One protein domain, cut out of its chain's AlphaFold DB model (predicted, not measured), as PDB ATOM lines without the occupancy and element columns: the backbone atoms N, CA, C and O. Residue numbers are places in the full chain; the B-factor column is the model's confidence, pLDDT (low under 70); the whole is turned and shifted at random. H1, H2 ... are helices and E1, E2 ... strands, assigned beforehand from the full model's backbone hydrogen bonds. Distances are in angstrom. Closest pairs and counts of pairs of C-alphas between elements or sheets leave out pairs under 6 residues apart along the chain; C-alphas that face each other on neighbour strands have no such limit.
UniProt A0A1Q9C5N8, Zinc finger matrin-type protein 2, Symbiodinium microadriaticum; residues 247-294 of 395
ATOM      1  N   LYS A 247     -38.568  14.761   9.243       80.00
ATOM      2  CA  LYS A 247     -38.071  14.359  10.577       80.00
ATOM      3  C   LYS A 247     -37.945  12.841  10.843       80.00
ATOM      4  O   LYS A 247     -36.918  12.464  11.395       80.00
ATOM      5  N   PRO A 248     -38.897  11.949  10.484       81.06
ATOM      6  CA  PRO A 248     -38.737  10.506  10.704       81.06
ATOM      7  C   PRO A 248     -37.682   9.852   9.797       81.06
ATOM      8  O   PRO A 248     -37.216   8.758  10.093       81.06
ATOM      9  N   LEU A 249     -37.309  10.505   8.696       80.81
ATOM     10  CA  LEU A 249     -36.278  10.063   7.757       80.81
ATOM     11  C   LEU A 249     -34.892  10.642   8.079       80.81
ATOM     12  O   LEU A 249     -33.910  10.225   7.471       80.81
ATOM     13  N   GLN A 250     -34.803  11.565   9.039       81.50
ATOM     14  CA  GLN A 250     -33.621  12.378   9.337       81.50
ATOM     15  C   GLN A 250     -32.504  11.616  10.098       81.50
ATOM     16  O   GLN A 250     -31.605  12.230  10.663       81.50
ATOM     17  N   GLY A 251     -32.526  10.278  10.089       81.69
ATOM     18  CA  GLY A 251     -31.570   9.423  10.803       81.69
ATOM     19  C   GLY A 251     -31.784   9.426  12.325       81.69
ATOM     20  O   GLY A 251     -31.957  10.472  12.945       81.69
ATOM     21  N   GLY A 252     -31.787   8.242  12.940       87.19
ATOM     22  CA  GLY A 252     -32.099   8.048  14.362       87.19
ATOM     23  C   GLY A 252     -33.476   7.421  14.605       87.19
ATOM     24  O   GLY A 252     -34.177   7.016  13.677       87.19
ATOM     25  N   TYR A 253     -33.864   7.326  15.874       89.50
ATOM     26  CA  TYR A 253     -35.105   6.711  16.328       89.50
ATOM     27  C   TYR A 253     -36.238   7.740  16.405       89.50
ATOM     28  O   TYR A 253     -36.156   8.751  17.109       89.50
ATOM     29  N   TRP A 254     -37.330   7.476  15.689       91.19
ATOM     30  CA  TRP A 254     -38.496   8.355  15.642       91.19
ATOM     31  C   TRP A 254     -39.605   7.885  16.587       91.19
ATOM     32  O   TRP A 254     -40.082   6.756  16.489       91.19
ATOM     33  N   CYS A 255     -40.078   8.778  17.460       90.38
ATOM     34  CA  CYS A 255     -41.247   8.520  18.299       90.38
ATOM     35  C   CYS A 255     -42.510   9.170  17.709       90.38
ATOM     36  O   CYS A 255     -42.651  10.394  17.727       90.38
ATOM     37  N   SER A 256     -43.480   8.359  17.271       88.38
ATOM     38  CA  SER A 256     -44.761   8.837  16.719       88.38
ATOM     39  C   SER A 256     -45.659   9.536  17.748       88.38
ATOM     40  O   SER A 256     -46.400  10.448  17.401       88.38
ATOM     41  N   VAL A 257     -45.569   9.144  19.021       87.31
ATOM     42  CA  VAL A 257     -46.413   9.663  20.115       87.31
ATOM     43  C   VAL A 257     -45.980  11.058  20.577       87.31
ATOM     44  O   VAL A 257     -46.801  11.869  21.007       87.31
ATOM     45  N   CYS A 258     -44.674  11.327  20.545       87.06
ATOM     46  CA  CYS A 258     -44.092  12.582  21.023       87.06
ATOM     47  C   CYS A 258     -43.645  13.515  19.888       87.06
ATOM     48  O   CYS A 258     -43.251  14.643  20.180       87.06
ATOM     49  N   GLU A 259     -43.705  13.058  18.632       88.38
ATOM     50  CA  GLU A 259     -43.259  13.780  17.431       88.38
ATOM     51  C   GLU A 259     -41.809  14.302  17.553       88.38
ATOM     52  O   GLU A 259     -41.496  15.430  17.158       88.38
ATOM     53  N   CYS A 260     -40.912  13.490  18.124       87.56
ATOM     54  CA  CYS A 260     -39.504  13.834  18.323       87.56
ATOM     55  C   CYS A 260     -38.555  12.772  17.757       87.56
ATOM     56  O   CYS A 260     -38.825  11.569  17.826       87.56
ATOM     57  N   LEU A 261     -37.424  13.251  17.241       90.12
ATOM     58  CA  LEU A 261     -36.312  12.442  16.761       90.12
ATOM     59  C   LEU A 261     -35.261  12.321  17.865       90.12
ATOM     60  O   LEU A 261     -34.854  13.334  18.438       90.12
ATOM     61  N   ILE A 262     -34.830  11.098  18.152       90.38
ATOM     62  CA  ILE A 262     -33.818  10.792  19.162       90.38
ATOM     63  C   ILE A 262     -32.687  10.037  18.481       90.38
ATOM     64  O   ILE A 262     -32.933   9.072  17.768       90.38
ATOM     65  N   LYS A 263     -31.450  10.491  18.667       88.50
ATOM     66  CA  LYS A 263     -30.299   9.971  17.919       88.50
ATOM     67  C   LYS A 263     -29.767   8.659  18.498       88.50
ATOM     68  O   LYS A 263     -29.446   7.761  17.731       88.50
ATOM     69  N   ASP A 264     -29.779   8.523  19.822       90.94
ATOM     70  CA  ASP A 264     -29.201   7.362  20.506       90.94
ATOM     71  C   ASP A 264     -30.270   6.348  20.922       90.94
ATOM     72  O   ASP A 264     -31.391   6.706  21.300       90.94
ATOM     73  N   SER A 265     -29.901   5.068  20.919       88.94
ATOM     74  CA  SER A 265     -30.781   3.957  21.298       88.94
ATOM     75  C   SER A 265     -31.133   3.978  22.787       88.94
ATOM     76  O   SER A 265     -32.301   3.816  23.148       88.94
ATOM     77  N   ALA A 266     -30.154   4.251  23.656       91.56
ATOM     78  CA  ALA A 266     -30.358   4.374  25.101       91.56
ATOM     79  C   ALA A 266     -31.315   5.531  25.436       91.56
ATOM     80  O   ALA A 266     -32.309   5.345  26.142       91.56
ATOM     81  N   SER A 267     -31.081   6.697  24.830       92.69
ATOM     82  CA  SER A 267     -31.939   7.878  24.950       92.69
ATOM     83  C   SER A 267     -33.363   7.611  24.438       92.69
ATOM     84  O   SER A 267     -34.342   8.096  25.010       92.69
ATOM     85  N   TYR A 268     -33.516   6.809  23.377       92.19
ATOM     86  CA  TYR A 268     -34.829   6.425  22.854       92.19
ATOM     87  C   TYR A 268     -35.574   5.480  23.807       92.19
ATOM     88  O   TYR A 268     -36.770   5.660  24.049       92.19
ATOM     89  N   LEU A 269     -34.878   4.514  24.412       90.88
ATOM     90  CA  LEU A 269     -35.458   3.620  25.416       90.88
ATOM     91  C   LEU A 269     -35.919   4.379  26.666       90.88
ATOM     92  O   LEU A 269     -37.030   4.139  27.153       90.88
ATOM     93  N   GLU A 270     -35.117   5.326  27.155       92.00
ATOM     94  CA  GLU A 270     -35.510   6.199  28.265       92.00
ATOM     95  C   GLU A 270     -36.722   7.061  27.890       92.00
ATOM     96  O   GLU A 270     -37.664   7.196  28.675       92.00
ATOM     97  N   HIS A 271     -36.762   7.578  26.661       92.31
ATOM     98  CA  HIS A 271     -37.887   8.366  26.175       92.31
ATOM     99  C   HIS A 271     -39.200   7.579  26.137       92.31
ATOM    100  O   HIS A 271     -40.215   8.071  26.640       92.31
ATOM    101  N   VAL A 272     -39.194   6.363  25.577       91.06
ATOM    102  CA  VAL A 272     -40.384   5.495  25.516       91.06
ATOM    103  C   VAL A 272     -40.864   5.140  26.928       91.06
ATOM    104  O   VAL A 272     -42.064   5.098  27.193       91.06
ATOM    105  N   ASN A 273     -39.941   4.961  27.873       89.88
ATOM    106  CA  ASN A 273     -40.275   4.705  29.275       89.88
ATOM    107  C   ASN A 273     -40.593   5.989  30.071       89.88
ATOM    108  O   ASN A 273     -41.021   5.927  31.227       89.88
ATOM    109  N   GLY A 274     -40.447   7.161  29.456       90.44
ATOM    110  CA  GLY A 274     -40.617   8.453  30.098       90.44
ATOM    111  C   GLY A 274     -42.062   8.746  30.510       90.44
ATOM    112  O   GLY A 274     -43.037   8.396  29.839       90.44
ATOM    113  N   ARG A 275     -42.227   9.497  31.609       88.50
ATOM    114  CA  ARG A 275     -43.552   9.878  32.146       88.50
ATOM    115  C   ARG A 275     -44.409  10.658  31.146       88.50
ATOM    116  O   ARG A 275     -45.635  10.605  31.227       88.50
ATOM    117  N   ARG A 276     -43.779  11.421  30.247       88.00
ATOM    118  CA  ARG A 276     -44.458  12.206  29.204       88.00
ATOM    119  C   ARG A 276     -44.996  11.307  28.091       88.00
ATOM    120  O   ARG A 276     -46.167  11.429  27.756       88.00
ATOM    121  N   HIS A 277     -44.177  10.387  27.586       89.44
ATOM    122  CA  HIS A 277     -44.578   9.430  26.556       89.44
ATOM    123  C   HIS A 277     -45.741   8.553  27.039       89.44
ATOM    124  O   HIS A 277     -46.800   8.513  26.418       89.44
ATOM    125  N   ASN A 278     -45.606   7.971  28.235       89.56
ATOM    126  CA  ASN A 278     -46.650   7.138  28.836       89.56
ATOM    127  C   ASN A 278     -47.951   7.901  29.112       89.56
ATOM    128  O   ASN A 278     -49.043   7.357  28.970       89.56
ATOM    129  N   ARG A 279     -47.850   9.192  29.447       87.62
ATOM    130  CA  ARG A 279     -49.009  10.070  29.624       87.62
ATOM    131  C   ARG A 279     -49.752  10.320  28.309       87.62
ATOM    132  O   ARG A 279     -50.980  10.335  28.328       87.62
ATOM    133  N   ASN A 280     -49.028  10.500  27.207       86.38
ATOM    134  CA  ASN A 280     -49.614  10.672  25.877       86.38
ATOM    135  C   ASN A 280     -50.259   9.373  25.365       86.38
ATOM    136  O   ASN A 280     -51.291   9.433  24.710       86.38
ATOM    137  N   LEU A 281     -49.716   8.209  25.743       86.88
ATOM    138  CA  LEU A 281     -50.333   6.896  25.509       86.88
ATOM    139  C   LEU A 281     -51.587   6.630  26.365       86.88
ATOM    140  O   LEU A 281     -52.235   5.600  26.200       86.88
ATOM    141  N   GLY A 282     -51.928   7.515  27.309       86.44
ATOM    142  CA  GLY A 282     -53.066   7.315  28.213       86.44
ATOM    143  C   GLY A 282     -52.797   6.324  29.351       86.44
ATOM    144  O   GLY A 282     -53.740   5.846  29.988       86.44
ATOM    145  N   MET A 283     -51.527   6.028  29.640       86.12
ATOM    146  CA  MET A 283     -51.109   5.201  30.771       86.12
ATOM    147  C   MET A 283     -50.650   6.064  31.955       86.12
ATOM    148  O   MET A 283     -50.150   7.186  31.818       86.12
ATOM    149  N   ASN A 284     -50.814   5.532  33.159       84.94
ATOM    150  CA  ASN A 284     -50.232   6.061  34.381       84.94
ATOM    151  C   ASN A 284     -48.991   5.241  34.740       84.94
ATOM    152  O   ASN A 284     -48.977   4.030  34.575       84.94
ATOM    153  N   MET A 285     -47.974   5.876  35.321       83.38
ATOM    154  CA  MET A 285     -46.743   5.192  35.747       83.38
ATOM    155  C   MET A 285     -46.929   4.307  36.989       83.38
ATOM    156  O   MET A 285     -45.967   3.761  37.517       83.38
ATOM    157  N   LYS A 286     -48.166   4.172  37.472       86.25
ATOM    158  CA  LYS A 286     -48.527   3.256  38.550       86.25
ATOM    159  C   LYS A 286     -48.777   1.871  37.960       86.25
ATOM    160  O   LYS A 286     -49.548   1.731  37.012       86.25
ATOM    161  N   VAL A 287     -48.146   0.864  38.551       87.06
ATOM    162  CA  VAL A 287     -48.374  -0.547  38.227       87.06
ATOM    163  C   VAL A 287     -49.601  -1.047  38.995       87.06
ATOM    164  O   VAL A 287     -49.868  -0.599  40.114       87.06
ATOM    165  N   GLU A 288     -50.362  -1.951  38.383       87.62
ATOM    166  CA  GLU A 288     -51.480  -2.636  39.033       87.62
ATOM    167  C   GLU A 288     -50.977  -3.465  40.228       87.62
ATOM    168  O   GLU A 288     -49.994  -4.202  40.117       87.62
ATOM    169  N   LYS A 289     -51.656  -3.372  41.377       87.00
ATOM    170  CA  LYS A 289     -51.380  -4.258  42.513       87.00
ATOM    171  C   LYS A 289     -51.991  -5.623  42.221       87.00
ATOM    172  O   LYS A 289     -53.206  -5.755  42.152       87.00
ATOM    173  N   ILE A 290     -51.138  -6.623  42.045       86.19
ATOM    174  CA  ILE A 290     -51.545  -7.983  41.701       86.19
ATOM    175  C   ILE A 290     -51.563  -8.854  42.968       86.19
ATOM    176  O   ILE A 290     -50.639  -8.786  43.776       86.19
ATOM    177  N   GLY A 291     -52.611  -9.669  43.138       90.88
ATOM    178  CA  GLY A 291     -52.724 -10.641  44.232       90.88
ATOM    179  C   GLY A 291     -51.796 -11.852  44.077       90.88
ATOM    180  O   GLY A 291     -51.300 -12.146  42.987       90.88
ATOM    181  N   VAL A 292     -51.587 -12.586  45.174       91.00
ATOM    182  CA  VAL A 292     -50.651 -13.727  45.249       91.00
ATOM    183  C   VAL A 292     -50.963 -14.837  44.242       91.00
ATOM    184  O   VAL A 292     -50.045 -15.480  43.741       91.00
ATOM    185  N   ASP A 293     -52.232 -15.051  43.898       89.81
ATOM    186  CA  ASP A 293     -52.629 -16.165  43.032       89.81
ATOM    187  C   ASP A 293     -52.237 -15.946  41.563       89.81
ATOM    188  O   ASP A 293     -51.655 -16.837  40.946       89.81
ATOM    189  N   ARG A 294     -52.371 -14.720  41.038       86.44
ATOM    190  CA  ARG A 294     -51.895 -14.357  39.685       86.44
ATOM    191  C   ARG A 294     -50.365 -14.403  39.581       86.44
ATOM    192  O   ARG A 294     -49.826 -14.670  38.507       86.44
TER     193      ARG A 294
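What this domain is: This is residues 247 to 294 of the 395 residues of the protein "Zinc finger matrin-type protein 2" of Symbiodinium microadriaticum (UniProt A0A1Q9C5N8). A small two-stranded hairpin, E1 and E2, sits near one end of a short body, with helix H1 next to it and the short helix H2 beyond H1 at a steep angle. From H2 the chain passes into strand E3, and residues 286 to 294 stick out as a free tail that makes much of the length. The printed part has 48 residues, with E1, E2, H1, H2 and E3 in that order, and is of mixed class; E1 and E2 form an antiparallel sheet. It is only just loose, close to extended, with a radius of gyration of the C-alphas of 14.4 A and spans of 48 by 19 by 14 A.

Where its parts are: Find C-alpha 253 at (-35.105, 6.711, 16.328), where E1, residues 253 to 255, begins; it is 6.7 A long. E2, residues 260 to 262, measures 6.5 A. H1 runs 12.4 A through residues 265 to 273, from C-alpha 265 at (-30.781, 3.957, 21.298). H2, residues 275 to 280, spans 8.8 A. E3, residues 283 to 287, runs 9.8 A to C-alpha 287 at (-48.374, -0.547, 38.227).

How they stand to each other: Start at the hairpin of E1 and E2, antiparallel at 153 degrees: N 253 and O 262 are 2.7 A apart, within hydrogen-bond range. The closest C-alphas of E2 and H1 are those of Ile 262 and Tyr 268, 5.8 A apart. H1 and H2 are close but not clearly touching, His 271 and His 277 having the closest C-alphas at 6.8 A, with a steep tilt of 65 degrees, the same way. In both helices every O i to N i+4 pair is within hydrogen-bond range. Asn 278 of H2 and Asn 284 of E3 have the closest C-alphas of that pair, at 6.7 A; E3 pairs with no named strand and is apart from H1.

The domain as a whole: The C-alphas of Gln 250 and Asp 293, 48.1 A apart, are the two farthest. Without residues 286 to 294, which stand free, the body spans 30 by 18 by 7 A. The printed part has no cut, and the four links between named elements are tight. Mean pLDDT of the printed part is 88.0, and no printed residue is under 70.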